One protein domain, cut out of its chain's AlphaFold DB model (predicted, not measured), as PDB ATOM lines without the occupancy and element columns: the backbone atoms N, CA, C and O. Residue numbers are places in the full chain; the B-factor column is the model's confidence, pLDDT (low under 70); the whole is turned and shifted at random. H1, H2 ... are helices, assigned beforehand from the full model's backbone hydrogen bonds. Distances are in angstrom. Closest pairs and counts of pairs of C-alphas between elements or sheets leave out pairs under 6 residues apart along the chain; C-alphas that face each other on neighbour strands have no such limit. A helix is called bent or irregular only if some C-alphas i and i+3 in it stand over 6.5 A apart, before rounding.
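AT A GLANCE: This is residues 24 to 126 of the 133 residues of the protein "TM2 domain-containing protein" of Cohnella sp. AR92 (UniProt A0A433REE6). What shape does the model have? It is a long helical hairpin of H3 and H4a, with the two small helices H1 and H2 beside its open end and the second arm of the bent helix H4, H4b, running on beyond that end. Residues 113 to 126 of H4b stick out and make much of the length, and residues 72 to 77 stick out at the hairpin's turn. What is it made of? The printed part has 103 residues with four named helices, H1, H2, H3 and H4 in chain order, and no named strand; the class is all helix. How compact is it? It is only just extended, close to loose, with a radius of gyration of the C-alphas of 19.4 A and spans of 75 by 21 by 17 A.

IN THESE COORDINATES: Where are the first helices? H1 is residues 25 to 34, 14.1 A from first to last C-alpha, and begins with C-alpha 25 at (-20.792, 56.885, 60.709). H2 is residues 39 to 43, 6.6 A long. Where are the long ones? H3 is residues 47 to 72, 37.0 A long, and ends with C-alpha 72 at (10.966, 39.133, 38.408). H4, residues 80 to 126, was assigned as one helix by its hydrogen bonds, but it is bent: C-alphas 102 and 105 are 6.6 A apart. Where do its arms lie? H4a is residues 80 to 102, 33.9 A long, and H4b is residues 105 to 126, 31.8 A long, ending with C-alpha 126 at (-49.448, 47.948, 67.657).

HOW THE PARTS SIT: What does H1 meet? H1 touches H2, the closest C-alphas being those of Leu 31 and His 40 at 5.1 A. H1 is close to H4b but not clearly touching it, at a steep tilt of 43 degrees, opposite ways; their closest C-alphas, of Ile 25 and Val 108, are 6.3 A apart. What comes next? H2 touches H3 at residues 47 to 54 alone, the closest C-alphas being those of Arg 41 and Gly 50 at 5.0 A. H3 and H4a form a helical hairpin and touch, opposite ways at a shallow tilt of 32 degrees, with the C-alphas of Ala 60 and Cys 86 closest at 4.7 A. How do the arms and backbones stand? H4a and H4b stand at a steep tilt of 51 degrees, and H3 and H4b are apart. Each O i to N i+4 pair is within hydrogen-bond range in H1, H2, H3 and H4b, and 18 of 19 are in H4a.

THE WHOLE: How large is it? The two C-alphas farthest apart, of Glu 75 and Tyr 126, are 75.1 A apart. Are there cuts or long links? The printed part has no cut; the links H1 to H2 and H2 to H3 are tight, and H3 to H4 is short. Where is confidence low? The mean pLDDT of the printed part is 92.1, and residues 77 to 78 are under 70.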
ATOM      1  N   SER A  24     -23.349  53.573  62.980       93.94
ATOM      2  CA  SER A  24     -22.284  54.519  63.314       93.94
ATOM      3  C   SER A  24     -21.545  54.970  62.059       93.94
ATOM      4  O   SER A  24     -20.918  54.163  61.371       93.94
ATOM      5  N   ILE A  25     -21.569  56.276  61.792       94.25
ATOM      6  CA  ILE A  25     -20.792  56.885  60.709       94.25
ATOM      7  C   ILE A  25     -19.281  56.699  60.910       94.25
ATOM      8  O   ILE A  25     -18.560  56.425  59.954       94.25
ATOM      9  N   ALA A  26     -18.809  56.778  62.157       93.62
ATOM     10  CA  ALA A  26     -17.399  56.607  62.488       93.62
ATOM     11  C   ALA A  26     -16.913  55.197  62.133       93.62
ATOM     12  O   ALA A  26     -15.859  55.043  61.523       93.62
ATOM     13  N   LEU A  27     -17.719  54.171  62.432       94.06
ATOM     14  CA  LEU A  27     -17.396  52.793  62.064       94.06
ATOM     15  C   LEU A  27     -17.292  52.629  60.543       94.06
ATOM     16  O   LEU A  27     -16.396  51.949  60.060       94.06
ATOM     17  N   VAL A  28     -18.172  53.276  59.777       94.75
ATOM     18  CA  VAL A  28     -18.124  53.230  58.308       94.75
ATOM     19  C   VAL A  28     -16.839  53.862  57.777       94.75
ATOM     20  O   VAL A  28     -16.238  53.304  56.863       94.75
ATOM     21  N   TYR A  29     -16.387  54.980  58.350       94.44
ATOM     22  CA  TYR A  29     -15.102  55.575  57.977       94.44
ATOM     23  C   TYR A  29     -13.912  54.697  58.373       94.44
ATOM     24  O   TYR A  29     -12.973  54.576  57.594       94.44
ATOM     25  N   ILE A  30     -13.966  54.018  59.522       94.12
ATOM     26  CA  ILE A  30     -12.953  53.016  59.891       94.12
ATOM     27  C   ILE A  30     -12.933  51.877  58.867       94.12
ATOM     28  O   ILE A  30     -11.860  51.466  58.443       94.12
ATOM     29  N   LEU A  31     -14.096  51.398  58.418       93.62
ATOM     30  CA  LEU A  31     -14.185  50.372  57.375       93.62
ATOM     31  C   LEU A  31     -13.675  50.872  56.015       93.62
ATOM     32  O   LEU A  31     -13.074  50.092  55.284       93.62
ATOM     33  N   LEU A  32     -13.886  52.152  55.688       92.44
ATOM     34  CA  LEU A  32     -13.359  52.783  54.473       92.44
ATOM     35  C   LEU A  32     -11.823  52.851  54.501       92.44
ATOM     36  O   LEU A  32     -11.176  52.542  53.505       92.44
ATOM     37  N   LEU A  33     -11.241  53.237  55.642       87.81
ATOM     38  CA  LEU A  33      -9.788  53.317  55.830       87.81
ATOM     39  C   LEU A  33      -9.140  51.930  55.949       87.81
ATOM     40  O   LEU A  33      -8.045  51.715  55.441       87.81
ATOM     41  N   GLY A  34      -9.824  50.991  56.605       82.06
ATOM     42  CA  GLY A  34      -9.365  49.619  56.818       82.06
ATOM     43  C   GLY A  34      -9.403  48.743  55.565       82.06
ATOM     44  O   GLY A  34      -8.863  47.640  55.586       82.06
ATOM     45  N   GLY A  35     -10.007  49.205  54.467       75.12
ATOM     46  CA  GLY A  35      -9.947  48.486  53.203       75.12
ATOM     47  C   GLY A  35     -10.649  49.190  52.048       75.12
ATOM     48  O   GLY A  35     -11.832  49.508  52.105       75.12
ATOM     49  N   HIS A  36      -9.950  49.291  50.917       82.19
ATOM     50  CA  HIS A  36     -10.521  49.696  49.627       82.19
ATOM     51  C   HIS A  36     -11.384  48.592  48.975       82.19
ATOM     52  O   HIS A  36     -11.935  48.796  47.899       82.19
ATOM     53  N   LEU A  37     -11.557  47.453  49.660       89.00
ATOM     54  CA  LEU A  37     -12.286  46.258  49.216       89.00
ATOM     55  C   LEU A  37     -13.819  46.430  49.137       89.00
ATOM     56  O   LEU A  37     -14.511  45.510  48.712       89.00
ATOM     57  N   GLY A  38     -14.379  47.565  49.574       89.44
ATOM     58  CA  GLY A  38     -15.829  47.822  49.522       89.44
ATOM     59  C   GLY A  38     -16.637  47.317  50.724       89.44
ATOM     60  O   GLY A  38     -17.869  47.291  50.674       89.44
ATOM     61  N   ILE A  39     -15.980  46.937  51.826       92.88
ATOM     62  CA  ILE A  39     -16.618  46.384  53.040       92.88
ATOM     63  C   ILE A  39     -17.606  47.374  53.678       92.88
ATOM     64  O   ILE A  39     -18.698  46.991  54.111       92.88
ATOM     65  N   HIS A  40     -17.283  48.669  53.674       94.44
ATOM     66  CA  HIS A  40     -18.156  49.735  54.179       94.44
ATOM     67  C   HIS A  40     -19.518  49.774  53.464       94.44
ATOM     68  O   HIS A  40     -20.535  50.080  54.090       94.44
ATOM     69  N   ARG A  41     -19.587  49.400  52.177       93.75
ATOM     70  CA  ARG A  41     -20.850  49.327  51.417       93.75
ATOM     71  C   ARG A  41     -21.710  48.129  51.810       93.75
ATOM     72  O   ARG A  41     -22.935  48.261  51.839       93.75
ATOM     73  N   PHE A  42     -21.111  46.998  52.179       93.94
ATOM     74  CA  PHE A  42     -21.857  45.862  52.735       93.94
ATOM     75  C   PHE A  42     -22.474  46.212  54.091       93.94
ATOM     76  O   PHE A  42     -23.655  45.939  54.314       93.94
ATOM     77  N   TYR A  43     -21.727  46.912  54.951       93.00
ATOM     78  CA  TYR A  43     -22.252  47.417  56.224       93.00
ATOM     79  C   TYR A  43     -23.451  48.361  56.026       93.00
ATOM     80  O   TYR A  43     -24.437  48.301  56.766       93.00
ATOM     81  N   LEU A  44     -23.411  49.182  54.972       94.31
ATOM     82  CA  LEU A  44     -24.487  50.093  54.574       94.31
ATOM     83  C   LEU A  44     -25.581  49.437  53.710       94.31
ATOM     84  O   LEU A  44     -26.327  50.135  53.022       94.31
ATOM     85  N   LYS A  45     -25.701  48.103  53.728       94.19
ATOM     86  CA  LYS A  45     -26.725  47.350  52.979       94.19
ATOM     87  C   LYS A  45     -26.769  47.695  51.479       94.19
ATOM     88  O   LYS A  45     -27.833  47.713  50.861       94.19
ATOM     89  N   LYS A  46     -25.609  47.960  50.870       93.19
ATOM     90  CA  LYS A  46     -25.437  48.180  49.422       93.19
ATOM     91  C   LYS A  46     -24.589  47.061  48.792       93.19
ATOM     92  O   LYS A  46     -23.510  47.348  48.263       93.19
ATOM     93  N   PRO A  47     -25.067  45.797  48.817       92.44
ATOM     94  CA  PRO A  47     -24.265  44.633  48.439       92.44
ATOM     95  C   PRO A  47     -23.787  44.689  46.991       92.44
ATOM     96  O   PRO A  47     -22.621  44.430  46.745       92.44
ATOM     97  N   LEU A  48     -24.629  45.118  46.044       94.00
ATOM     98  CA  LEU A  48     -24.253  45.159  44.628       94.00
ATOM     99  C   LEU A  48     -23.016  46.034  44.385       94.00
ATOM    100  O   LEU A  48     -22.028  45.581  43.819       94.00
ATOM    101  N   SER A  49     -23.044  47.280  44.865       94.50
ATOM    102  CA  SER A  49     -21.901  48.186  44.716       94.50
ATOM    103  C   SER A  49     -20.677  47.748  45.520       94.50
ATOM    104  O   SER A  49     -19.561  47.987  45.078       94.50
ATOM    105  N   GLY A  50     -20.879  47.104  46.678       94.44
ATOM    106  CA  GLY A  50     -19.779  46.525  47.452       94.44
ATOM    107  C   GLY A  50     -19.099  45.385  46.694       94.44
ATOM    108  O   GLY A  50     -17.879  45.362  46.599       94.44
ATOM    109  N   SER A  51     -19.879  44.497  46.073       95.75
ATOM    110  CA  SER A  51     -19.365  43.392  45.258       95.75
ATOM    111  C   SER A  51     -18.614  43.878  44.020       95.75
ATOM    112  O   SER A  51     -17.587  43.301  43.679       95.75
ATOM    113  N   ILE A  52     -19.078  44.950  43.365       96.00
ATOM    114  CA  ILE A  52     -18.365  45.546  42.222       96.00
ATOM    115  C   ILE A  52     -17.010  46.108  42.668       96.00
ATOM    116  O   ILE A  52     -15.992  45.834  42.034       96.00
ATOM    117  N   GLN A  53     -16.979  46.858  43.773       95.06
ATOM    118  CA  GLN A  53     -15.738  47.417  44.309       95.06
ATOM    119  C   GLN A  53     -14.752  46.318  44.740       95.06
ATOM    120  O   GLN A  53     -13.552  46.427  44.478       95.06
ATOM    121  N   LEU A  54     -15.258  45.239  45.344       95.19
ATOM    122  CA  LEU A  54     -14.458  44.069  45.697       95.19
ATOM    123  C   LEU A  54     -13.858  43.413  44.450       95.19
ATOM    124  O   LEU A  54     -12.651  43.200  44.402       95.19
ATOM    125  N   ALA A  55     -14.676  43.140  43.430       95.56
ATOM    126  CA  ALA A  55     -14.216  42.529  42.186       95.56
ATOM    127  C   ALA A  55     -13.134  43.378  41.504       95.56
ATOM    128  O   ALA A  55     -12.114  42.844  41.082       95.56
ATOM    129  N   LEU A  56     -13.312  44.702  41.458       95.12
ATOM    130  CA  LEU A  56     -12.332  45.614  40.866       95.12
ATOM    131  C   LEU A  56     -11.014  45.648  41.657       95.12
ATOM    132  O   LEU A  56      -9.939  45.668  41.059       95.12
ATOM    133  N   SER A  57     -11.090  45.593  42.989       94.12
ATOM    134  CA  SER A  57      -9.908  45.530  43.861       94.12
ATOM    135  C   SER A  57      -9.154  44.204  43.701       94.12
ATOM    136  O   SER A  57      -7.924  44.183  43.639       94.12
ATOM    137  N   VAL A  58      -9.885  43.091  43.575       95.44
ATOM    138  CA  VAL A  58      -9.309  41.763  43.306       95.44
ATOM    139  C   VAL A  58      -8.657  41.727  41.925       95.44
ATOM    140  O   VAL A  58      -7.534  41.253  41.807       95.44
ATOM    141  N   LEU A  59      -9.304  42.280  40.895       96.00
ATOM    142  CA  LEU A  59      -8.732  42.376  39.548       96.00
ATOM    143  C   LEU A  59      -7.436  43.195  39.529       96.00
ATOM    144  O   LEU A  59      -6.446  42.740  38.962       96.00
ATOM    145  N   ALA A  60      -7.406  44.354  40.196       95.19
ATOM    146  CA  ALA A  60      -6.184  45.150  40.331       95.19
ATOM    147  C   ALA A  60      -5.059  44.346  41.004       95.19
ATOM    148  O   ALA A  60      -3.923  44.349  40.538       95.19
ATOM    149  N   THR A  61      -5.398  43.599  42.058       94.56
ATOM    150  CA  THR A  61      -4.453  42.740  42.783       94.56
ATOM    151  C   THR A  61      -3.916  41.613  41.893       94.56
ATOM    152  O   THR A  61      -2.718  41.350  41.898       94.56
ATOM    153  N   ILE A  62      -4.769  40.976  41.084       96.06
ATOM    154  CA  ILE A  62      -4.355  39.938  40.126       96.06
ATOM    155  C   ILE A  62      -3.380  40.517  39.095       96.06
ATOM    156  O   ILE A  62      -2.316  39.940  38.884       96.06
ATOM    157  N   PHE A  63      -3.700  41.664  38.486       95.75
ATOM    158  CA  PHE A  63      -2.802  42.307  37.522       95.75
ATOM    159  C   PHE A  63      -1.471  42.727  38.150       95.75
ATOM    160  O   PHE A  63      -0.428  42.554  37.521       95.75
ATOM    161  N   TYR A  64      -1.489  43.202  39.398       94.38
ATOM    162  CA  TYR A  64      -0.273  43.483  40.158       94.38
ATOM    163  C   TYR A  64       0.603  42.233  40.317       94.38
ATOM    164  O   TYR A  64       1.795  42.294  40.030       94.38
ATOM    165  N   PHE A  65       0.028  41.092  40.718       94.81
ATOM    166  CA  PHE A  65       0.790  39.849  40.864       94.81
ATOM    167  C   PHE A  65       1.314  39.317  39.527       94.81
ATOM    168  O   PHE A  65       2.458  38.878  39.474       94.81
ATOM    169  N   ILE A  66       0.528  39.391  38.448       93.00
ATOM    170  CA  ILE A  66       0.991  39.015  37.102       93.00
ATOM    171  C   ILE A  66       2.196  39.871  36.708       93.00
ATOM    172  O   ILE A  66       3.225  39.334  36.310       93.00
ATOM    173  N   PHE A  67       2.098  41.192  36.867       92.44
ATOM    174  CA  PHE A  67       3.207  42.096  36.580       92.44
ATOM    175  C   PHE A  67       4.431  41.797  37.459       92.44
ATOM    176  O   PHE A  67       5.540  41.688  36.947       92.44
ATOM    177  N   ALA A  68       4.243  41.599  38.766       91.88
ATOM    178  CA  ALA A  68       5.332  41.341  39.707       91.88
ATOM    179  C   ALA A  68       6.067  40.019  39.423       91.88
ATOM    180  O   ALA A  68       7.291  39.980  39.470       91.88
ATOM    181  N   LEU A  69       5.337  38.946  39.107       91.19
ATOM    182  CA  LEU A  69       5.934  37.642  38.804       91.19
ATOM    183  C   LEU A  69       6.632  37.637  37.441       91.19
ATOM    184  O   LEU A  69       7.711  37.076  37.308       91.19
ATOM    185  N   THR A  70       6.037  38.276  36.432       88.44
ATOM    186  CA  THR A  70       6.616  38.317  35.079       88.44
ATOM    187  C   THR A  70       7.835  39.225  34.999       88.44
ATOM    188  O   THR A  70       8.779  38.894  34.297       88.44
ATOM    189  N   THR A  71       7.865  40.332  35.746       87.19
ATOM    190  CA  THR A  71       9.046  41.213  35.814       87.19
ATOM    191  C   THR A  71      10.199  40.618  36.611       87.19
ATOM    192  O   THR A  71      11.346  40.924  36.305       87.19
ATOM    193  N   ALA A  72       9.923  39.775  37.609       85.31
ATOM    194  CA  ALA A  72      10.966  39.133  38.408       85.31
ATOM    195  C   ALA A  72      11.840  38.164  37.592       85.31
ATOM    196  O   ALA A  72      13.026  38.032  37.879       85.31
ATOM    197  N   GLU A  73      11.261  37.521  36.576       82.06
ATOM    198  CA  GLU A  73      11.919  36.498  35.749       82.06
ATOM    199  C   GLU A  73      12.287  37.010  34.338       82.06
ATOM    200  O   GLU A  73      12.803  36.251  33.518       82.06
ATOM    201  N   ALA A  74      11.986  38.272  34.006       75.19
ATOM    202  CA  ALA A  74      12.177  38.800  32.657       75.19
ATOM    203  C   ALA A  74      13.599  39.340  32.428       75.19
ATOM    204  O   ALA A  74      14.069  40.216  33.150       75.19
ATOM    205  N   GLU A  75      14.247  38.874  31.354       74.38
ATOM    206  CA  GLU A  75      15.483  39.473  30.819       74.38
ATOM    207  C   GLU A  75      15.217  40.713  29.930       74.38
ATOM    208  O   GLU A  75      16.141  41.472  29.641       74.38
ATOM    209  N   ASP A  76      13.961  40.939  29.516       79.94
ATOM    210  CA  ASP A  76      13.503  42.037  28.641       79.94
ATOM    211  C   ASP A  76      12.373  42.863  29.304       79.94
ATOM    212  O   ASP A  76      12.011  42.627  30.460       79.94
ATOM    213  N   TYR A  77      11.798  43.850  28.603       68.44
ATOM    214  CA  TYR A  77      10.663  44.650  29.080       68.44
ATOM    215  C   TYR A  77       9.504  43.737  29.536       68.44
ATOM    216  O   TYR A  77       8.810  43.152  28.706       68.44
ATOM    217  N   GLY A  78       9.286  43.620  30.852       69.94
ATOM    218  CA  GLY A  78       8.193  42.823  31.424       69.94
ATOM    219  C   GLY A  78       6.803  43.241  30.925       69.94
ATOM    220  O   GLY A  78       6.652  44.232  30.215       69.94
ATOM    221  N   GLU A  79       5.763  42.497  31.305       80.88
ATOM    222  CA  GLU A  79       4.395  42.634  30.777       80.88
ATOM    223  C   GLU A  79       3.727  43.984  31.152       80.88
ATOM    224  O   GLU A  79       2.856  44.069  32.021       80.88
ATOM    225  N   TRP A  80       4.117  45.078  30.486       86.44
ATOM    226  CA  TRP A  80       3.674  46.449  30.773       86.44
ATOM    227  C   TRP A  80       2.164  46.639  30.650       86.44
ATOM    228  O   TRP A  80       1.590  47.493  31.328       86.44
ATOM    229  N   TRP A  81       1.491  45.831  29.827       90.25
ATOM    230  CA  TRP A  81       0.032  45.850  29.750       90.25
ATOM    231  C   TRP A  81      -0.604  45.508  31.106       90.25
ATOM    232  O   TRP A  81      -1.602  46.128  31.475       90.25
ATOM    233  N   ALA A  82      -0.015  44.594  31.888       91.81
ATOM    234  CA  ALA A  82      -0.520  44.218  33.207       91.81
ATOM    235  C   ALA A  82      -0.351  45.375  34.198       91.81
ATOM    236  O   ALA A  82      -1.263  45.670  34.969       91.81
ATOM    237  N   PHE A  83       0.770  46.098  34.116       91.75
ATOM    238  CA  PHE A  83       0.990  47.313  34.899       91.75
ATOM    239  C   PHE A  83      -0.037  48.405  34.575       91.75
ATOM    240  O   PHE A  83      -0.641  48.978  35.483       91.75
ATOM    241  N   VAL A  84      -0.288  48.663  33.288       94.88
ATOM    242  CA  VAL A  84      -1.274  49.664  32.852       94.88
ATOM    243  C   VAL A  84      -2.682  49.286  33.319       94.88
ATOM    244  O   VAL A  84      -3.385  50.131  33.873       94.88
ATOM    245  N   LEU A  85      -3.095  48.023  33.164       94.88
ATOM    246  CA  LEU A  85      -4.400  47.551  33.643       94.88
ATOM    247  C   LEU A  85      -4.519  47.628  35.170       94.88
ATOM    248  O   LEU A  85      -5.546  48.083  35.678       94.88
ATOM    249  N   CYS A  86      -3.465  47.257  35.903       95.12
ATOM    250  CA  CYS A  86      -3.395  47.424  37.352       95.12
ATOM    251  C   CYS A  86      -3.623  48.889  37.747       95.12
ATOM    252  O   CYS A  86      -4.464  49.173  38.601       95.12
ATOM    253  N   LEU A  87      -2.920  49.824  37.100       95.31
ATOM    254  CA  LEU A  87      -3.026  51.251  37.394       95.31
ATOM    255  C   LEU A  87      -4.428  51.795  37.095       95.31
ATOM    256  O   LEU A  87      -4.971  52.549  37.899       95.31
ATOM    257  N   LEU A  88      -5.040  51.386  35.981       96.69
ATOM    258  CA  LEU A  88      -6.401  51.788  35.618       96.69
ATOM    259  C   LEU A  88      -7.435  51.292  36.638       96.69
ATOM    260  O   LEU A  88      -8.270  52.076  37.097       96.69
ATOM    261  N   CYS A  89      -7.366  50.019  37.039       95.19
ATOM    262  CA  CYS A  89      -8.264  49.468  38.055       95.19
ATOM    263  C   CYS A  89      -8.044  50.130  39.423       95.19
ATOM    264  O   CYS A  89      -9.014  50.512  40.080       95.19
ATOM    265  N   ALA A  90      -6.787  50.318  39.835       93.62
ATOM    266  CA  ALA A  90      -6.446  50.971  41.095       93.62
ATOM    267  C   ALA A  90      -6.916  52.434  41.125       93.62
ATOM    268  O   ALA A  90      -7.516  52.861  42.110       93.62
ATOM    269  N   ALA A  91      -6.722  53.185  40.037       95.19
ATOM    270  CA  ALA A  91      -7.203  54.557  39.912       95.19
ATOM    271  C   ALA A  91      -8.733  54.630  39.977       95.19
ATOM    272  O   ALA A  91      -9.280  55.483  40.673       95.19
ATOM    273  N   ALA A  92      -9.435  53.704  39.318       95.38
ATOM    274  CA  ALA A  92     -10.890  53.626  39.392       95.38
ATOM    275  C   ALA A  92     -11.385  53.351  40.826       95.38
ATOM    276  O   ALA A  92     -12.289  54.044  41.295       95.38
ATOM    277  N   VAL A  93     -10.768  52.410  41.558       94.12
ATOM    278  CA  VAL A  93     -11.085  52.160  42.982       94.12
ATOM    279  C   VAL A  93     -10.762  53.382  43.839       94.12
ATOM    280  O   VAL A  93     -11.554  53.753  44.702       94.12
ATOM    281  N   PHE A  94      -9.631  54.041  43.593       93.56
ATOM    282  CA  PHE A  94      -9.210  55.219  44.342       93.56
ATOM    283  C   PHE A  94     -10.194  56.383  44.182       93.56
ATOM    284  O   PHE A  94     -10.660  56.946  45.175       93.56
ATOM    285  N   VAL A  95     -10.590  56.694  42.944       95.31
ATOM    286  CA  VAL A  95     -11.626  57.697  42.660       95.31
ATOM    287  C   VAL A  95     -12.945  57.309  43.329       95.31
ATOM    288  O   VAL A  95     -13.599  58.157  43.935       95.31
ATOM    289  N   TRP A  96     -13.320  56.029  43.289       95.12
ATOM    290  CA  TRP A  96     -14.526  55.540  43.957       95.12
ATOM    291  C   TRP A  96     -14.480  55.784  45.474       95.12
ATOM    292  O   TRP A  96     -15.437  56.308  46.039       95.12
ATOM    293  N   VAL A  97     -13.361  55.482  46.138       93.25
ATOM    294  CA  VAL A  97     -13.174  55.726  47.580       93.25
ATOM    295  C   VAL A  97     -13.313  57.212  47.924       93.25
ATOM    296  O   VAL A  97     -13.954  57.551  48.920       93.25
ATOM    297  N   ILE A  98     -12.787  58.109  47.083       94.25
ATOM    298  CA  ILE A  98     -12.960  59.560  47.259       94.25
ATOM    299  C   ILE A  98     -14.437  59.946  47.156       94.25
ATOM    300  O   ILE A  98     -14.945  60.679  48.004       94.25
ATOM    301  N   VAL A  99     -15.152  59.435  46.152       95.31
ATOM    302  CA  VAL A  99     -16.597  59.670  46.006       95.31
ATOM    303  C   VAL A  99     -17.358  59.153  47.234       95.31
ATOM    304  O   VAL A  99     -18.284  59.808  47.721       95.31
ATOM    305  N   ASP A 100     -16.939  58.019  47.790       94.25
ATOM    306  CA  ASP A 100     -17.551  57.439  48.984       94.25
ATOM    307  C   ASP A 100     -17.387  58.293  50.232       94.25
ATOM    308  O   ASP A 100     -18.315  58.337  51.043       94.25
ATOM    309  N   LEU A 101     -16.294  59.050  50.352       93.75
ATOM    310  CA  LEU A 101     -16.094  59.993  51.452       93.75
ATOM    311  C   LEU A 101     -17.278  60.966  51.594       93.75
ATOM    312  O   LEU A 101     -17.712  61.260  52.712       93.75
ATOM    313  N   PHE A 102     -17.838  61.396  50.458       95.62
ATOM    314  CA  PHE A 102     -18.987  62.301  50.387       95.62
ATOM    315  C   PHE A 102     -20.338  61.574  50.414       95.62
ATOM    316  O   PHE A 102     -21.334  62.131  50.880       95.62
ATOM    317  N   LEU A 103     -20.408  60.330  49.932       94.56
ATOM    318  CA  LEU A 103     -21.656  59.560  49.918       94.56
ATOM    319  C   LEU A 103     -21.984  58.920  51.271       94.56
ATOM    320  O   LEU A 103     -23.166  58.792  51.602       94.56
ATOM    321  N   ILE A 104     -20.980  58.529  52.061       95.00
ATOM    322  CA  ILE A 104     -21.155  57.835  53.345       95.00
ATOM    323  C   ILE A 104     -22.121  58.565  54.292       95.00
ATOM    324  O   ILE A 104     -23.084  57.919  54.721       95.00
ATOM    325  N   PRO A 105     -21.976  59.880  54.571       94.69
ATOM    326  CA  PRO A 105     -22.892  60.590  55.465       94.69
ATOM    327  C   PRO A 105     -24.349  60.486  55.004       94.69
ATOM    328  O   PRO A 105     -25.249  60.206  55.796       94.69
ATOM    329  N   LYS A 106     -24.577  60.631  53.692       95.38
ATOM    330  CA  LYS A 106     -25.908  60.531  53.085       95.38
ATOM    331  C   LYS A 106     -26.484  59.119  53.207       95.38
ATOM    332  O   LYS A 106     -27.676  58.964  53.459       95.38
ATOM    333  N   MET A 107     -25.665  58.085  53.019       94.94
ATOM    334  CA  MET A 107     -26.116  56.693  53.111       94.94
ATOM    335  C   MET A 107     -26.437  56.277  54.546       94.94
ATOM    336  O   MET A 107     -27.453  55.618  54.754       94.94
ATOM    337  N   VAL A 108     -25.605  56.678  55.511       96.00
ATOM    338  CA  VAL A 108     -25.836  56.421  56.940       96.00
ATOM    339  C   VAL A 108     -27.128  57.093  57.391       96.00
ATOM    340  O   VAL A 108     -27.998  56.421  57.938       96.00
ATOM    341  N   LYS A 109     -27.290  58.387  57.080       95.19
ATOM    342  CA  LYS A 109     -28.496  59.146  57.427       95.19
ATOM    343  C   LYS A 109     -29.758  58.474  56.887       95.19
ATOM    344  O   LYS A 109     -30.663  58.189  57.660       95.19
ATOM    345  N   ARG A 110     -29.770  58.121  55.596       95.19
ATOM    346  CA  ARG A 110     -30.910  57.432  54.978       95.19
ATOM    347  C   ARG A 110     -31.244  56.108  55.674       95.19
ATOM    348  O   ARG A 110     -32.410  55.838  55.913       95.19
ATOM    349  N   LEU A 111     -30.249  55.279  56.001       94.75
ATOM    350  CA  LEU A 111     -30.495  53.992  56.669       94.75
ATOM    351  C   LEU A 111     -31.048  54.156  58.086       94.75
ATOM    352  O   LEU A 111     -31.884  53.357  58.508       94.75
ATOM    353  N   ASN A 112     -30.568  55.161  58.817       95.25
ATOM    354  CA  ASN A 112     -31.057  55.453  60.158       95.25
ATOM    355  C   ASN A 112     -32.496  55.995  60.096       95.25
ATOM    356  O   ASN A 112     -33.338  55.530  60.855       95.25
ATOM    357  N   GLU A 113     -32.805  56.877  59.139       94.75
ATOM    358  CA  GLU A 113     -34.163  57.387  58.894       94.75
ATOM    359  C   GLU A 113     -35.139  56.279  58.467       94.75
ATOM    360  O   GLU A 113     -36.243  56.189  59.000       94.75
ATOM    361  N   GLU A 114     -34.736  55.398  57.546       94.38
ATOM    362  CA  GLU A 114     -35.537  54.237  57.129       94.38
ATOM    363  C   GLU A 114     -35.857  53.330  58.327       94.38
ATOM    364  O   GLU A 114     -36.995  52.886  58.491       94.38
ATOM    365  N   LYS A 115     -34.869  53.079  59.198       94.44
ATOM    366  CA  LYS A 115     -35.061  52.255  60.396       94.44
ATOM    367  C   LYS A 115     -35.936  52.949  61.443       94.44
ATOM    368  O   LYS A 115     -36.755  52.280  62.065       94.44
ATOM    369  N   GLU A 116     -35.810  54.264  61.610       94.69
ATOM    370  CA  GLU A 116     -36.688  55.042  62.490       94.69
ATOM    371  C   GLU A 116     -38.145  54.951  62.024       94.69
ATOM    372  O   GLU A 116     -39.028  54.631  62.817       94.69
ATOM    373  N   GLN A 117     -38.397  55.146  60.727       94.81
ATOM    374  CA  GLN A 117     -39.739  55.039  60.149       94.81
ATOM    375  C   GLN A 117     -40.333  53.635  60.297       94.81
ATOM    376  O   GLN A 117     -41.528  53.503  60.562       94.81
ATOM    377  N   GLU A 118     -39.515  52.592  60.151       93.81
ATOM    378  CA  GLU A 118     -39.926  51.202  60.367       93.81
ATOM    379  C   GLU A 118     -40.419  50.976  61.806       93.81
ATOM    380  O   GLU A 118     -41.497  50.418  61.999       93.81
ATOM    381  N   ILE A 119     -39.682  51.465  62.809       93.75
ATOM    382  CA  ILE A 119     -40.059  51.330  64.226       93.75
ATOM    383  C   ILE A 119     -41.311  52.164  64.532       93.75
ATOM    384  O   ILE A 119     -42.242  51.669  65.162       93.75
ATOM    385  N   VAL A 120     -41.386  53.407  64.040       94.44
ATOM    386  CA  VAL A 120     -42.579  54.263  64.187       94.44
ATOM    387  C   VAL A 120     -43.816  53.564  63.623       94.44
ATOM    388  O   VAL A 120     -44.870  53.558  64.257       94.44
ATOM    389  N   LYS A 121     -43.692  52.947  62.443       93.69
ATOM    390  CA  LYS A 121     -44.784  52.198  61.818       93.69
ATOM    391  C   LYS A 121     -45.226  51.022  62.693       93.69
ATOM    392  O   LYS A 121     -46.424  50.879  62.919       93.69
ATOM    393  N   GLN A 122     -44.285  50.246  63.232       92.81
ATOM    394  CA  GLN A 122     -44.579  49.117  64.125       92.81
ATOM    395  C   GLN A 122     -45.312  49.553  65.404       92.81
ATOM    396  O   GLN A 122     -46.273  48.903  65.811       92.81
ATOM    397  N   LEU A 123     -44.911  50.674  66.015       92.88
ATOM    398  CA  LEU A 123     -45.575  51.216  67.209       92.88
ATOM    399  C   LEU A 123     -47.019  51.646  66.916       92.88
ATOM    400  O   LEU A 123     -47.935  51.309  67.665       92.88
ATOM    401  N   LEU A 124     -47.234  52.343  65.798       91.56
ATOM    402  CA  LEU A 124     -48.564  52.798  65.387       91.56
ATOM    403  C   LEU A 124     -49.490  51.628  65.033       91.56
ATOM    404  O   LEU A 124     -50.663  51.640  65.406       91.56
ATOM    405  N   GLU A 125     -48.970  50.604  64.354       92.31
ATOM    406  CA  GLU A 125     -49.707  49.366  64.087       92.31
ATOM    407  C   GLU A 125     -50.100  48.661  65.392       92.31
ATOM    408  O   GLU A 125     -51.263  48.295  65.562       92.31
ATOM    409  N   TYR A 126     -49.176  48.548  66.351       91.69
ATOM    410  CA  TYR A 126     -49.448  47.948  67.657       91.69
ATOM    411  C   TYR A 126     -50.522  48.709  68.450       91.69
ATOM    412  O   TYR A 126     -51.438  48.095  68.999       91.69
TER     413      TYR A 126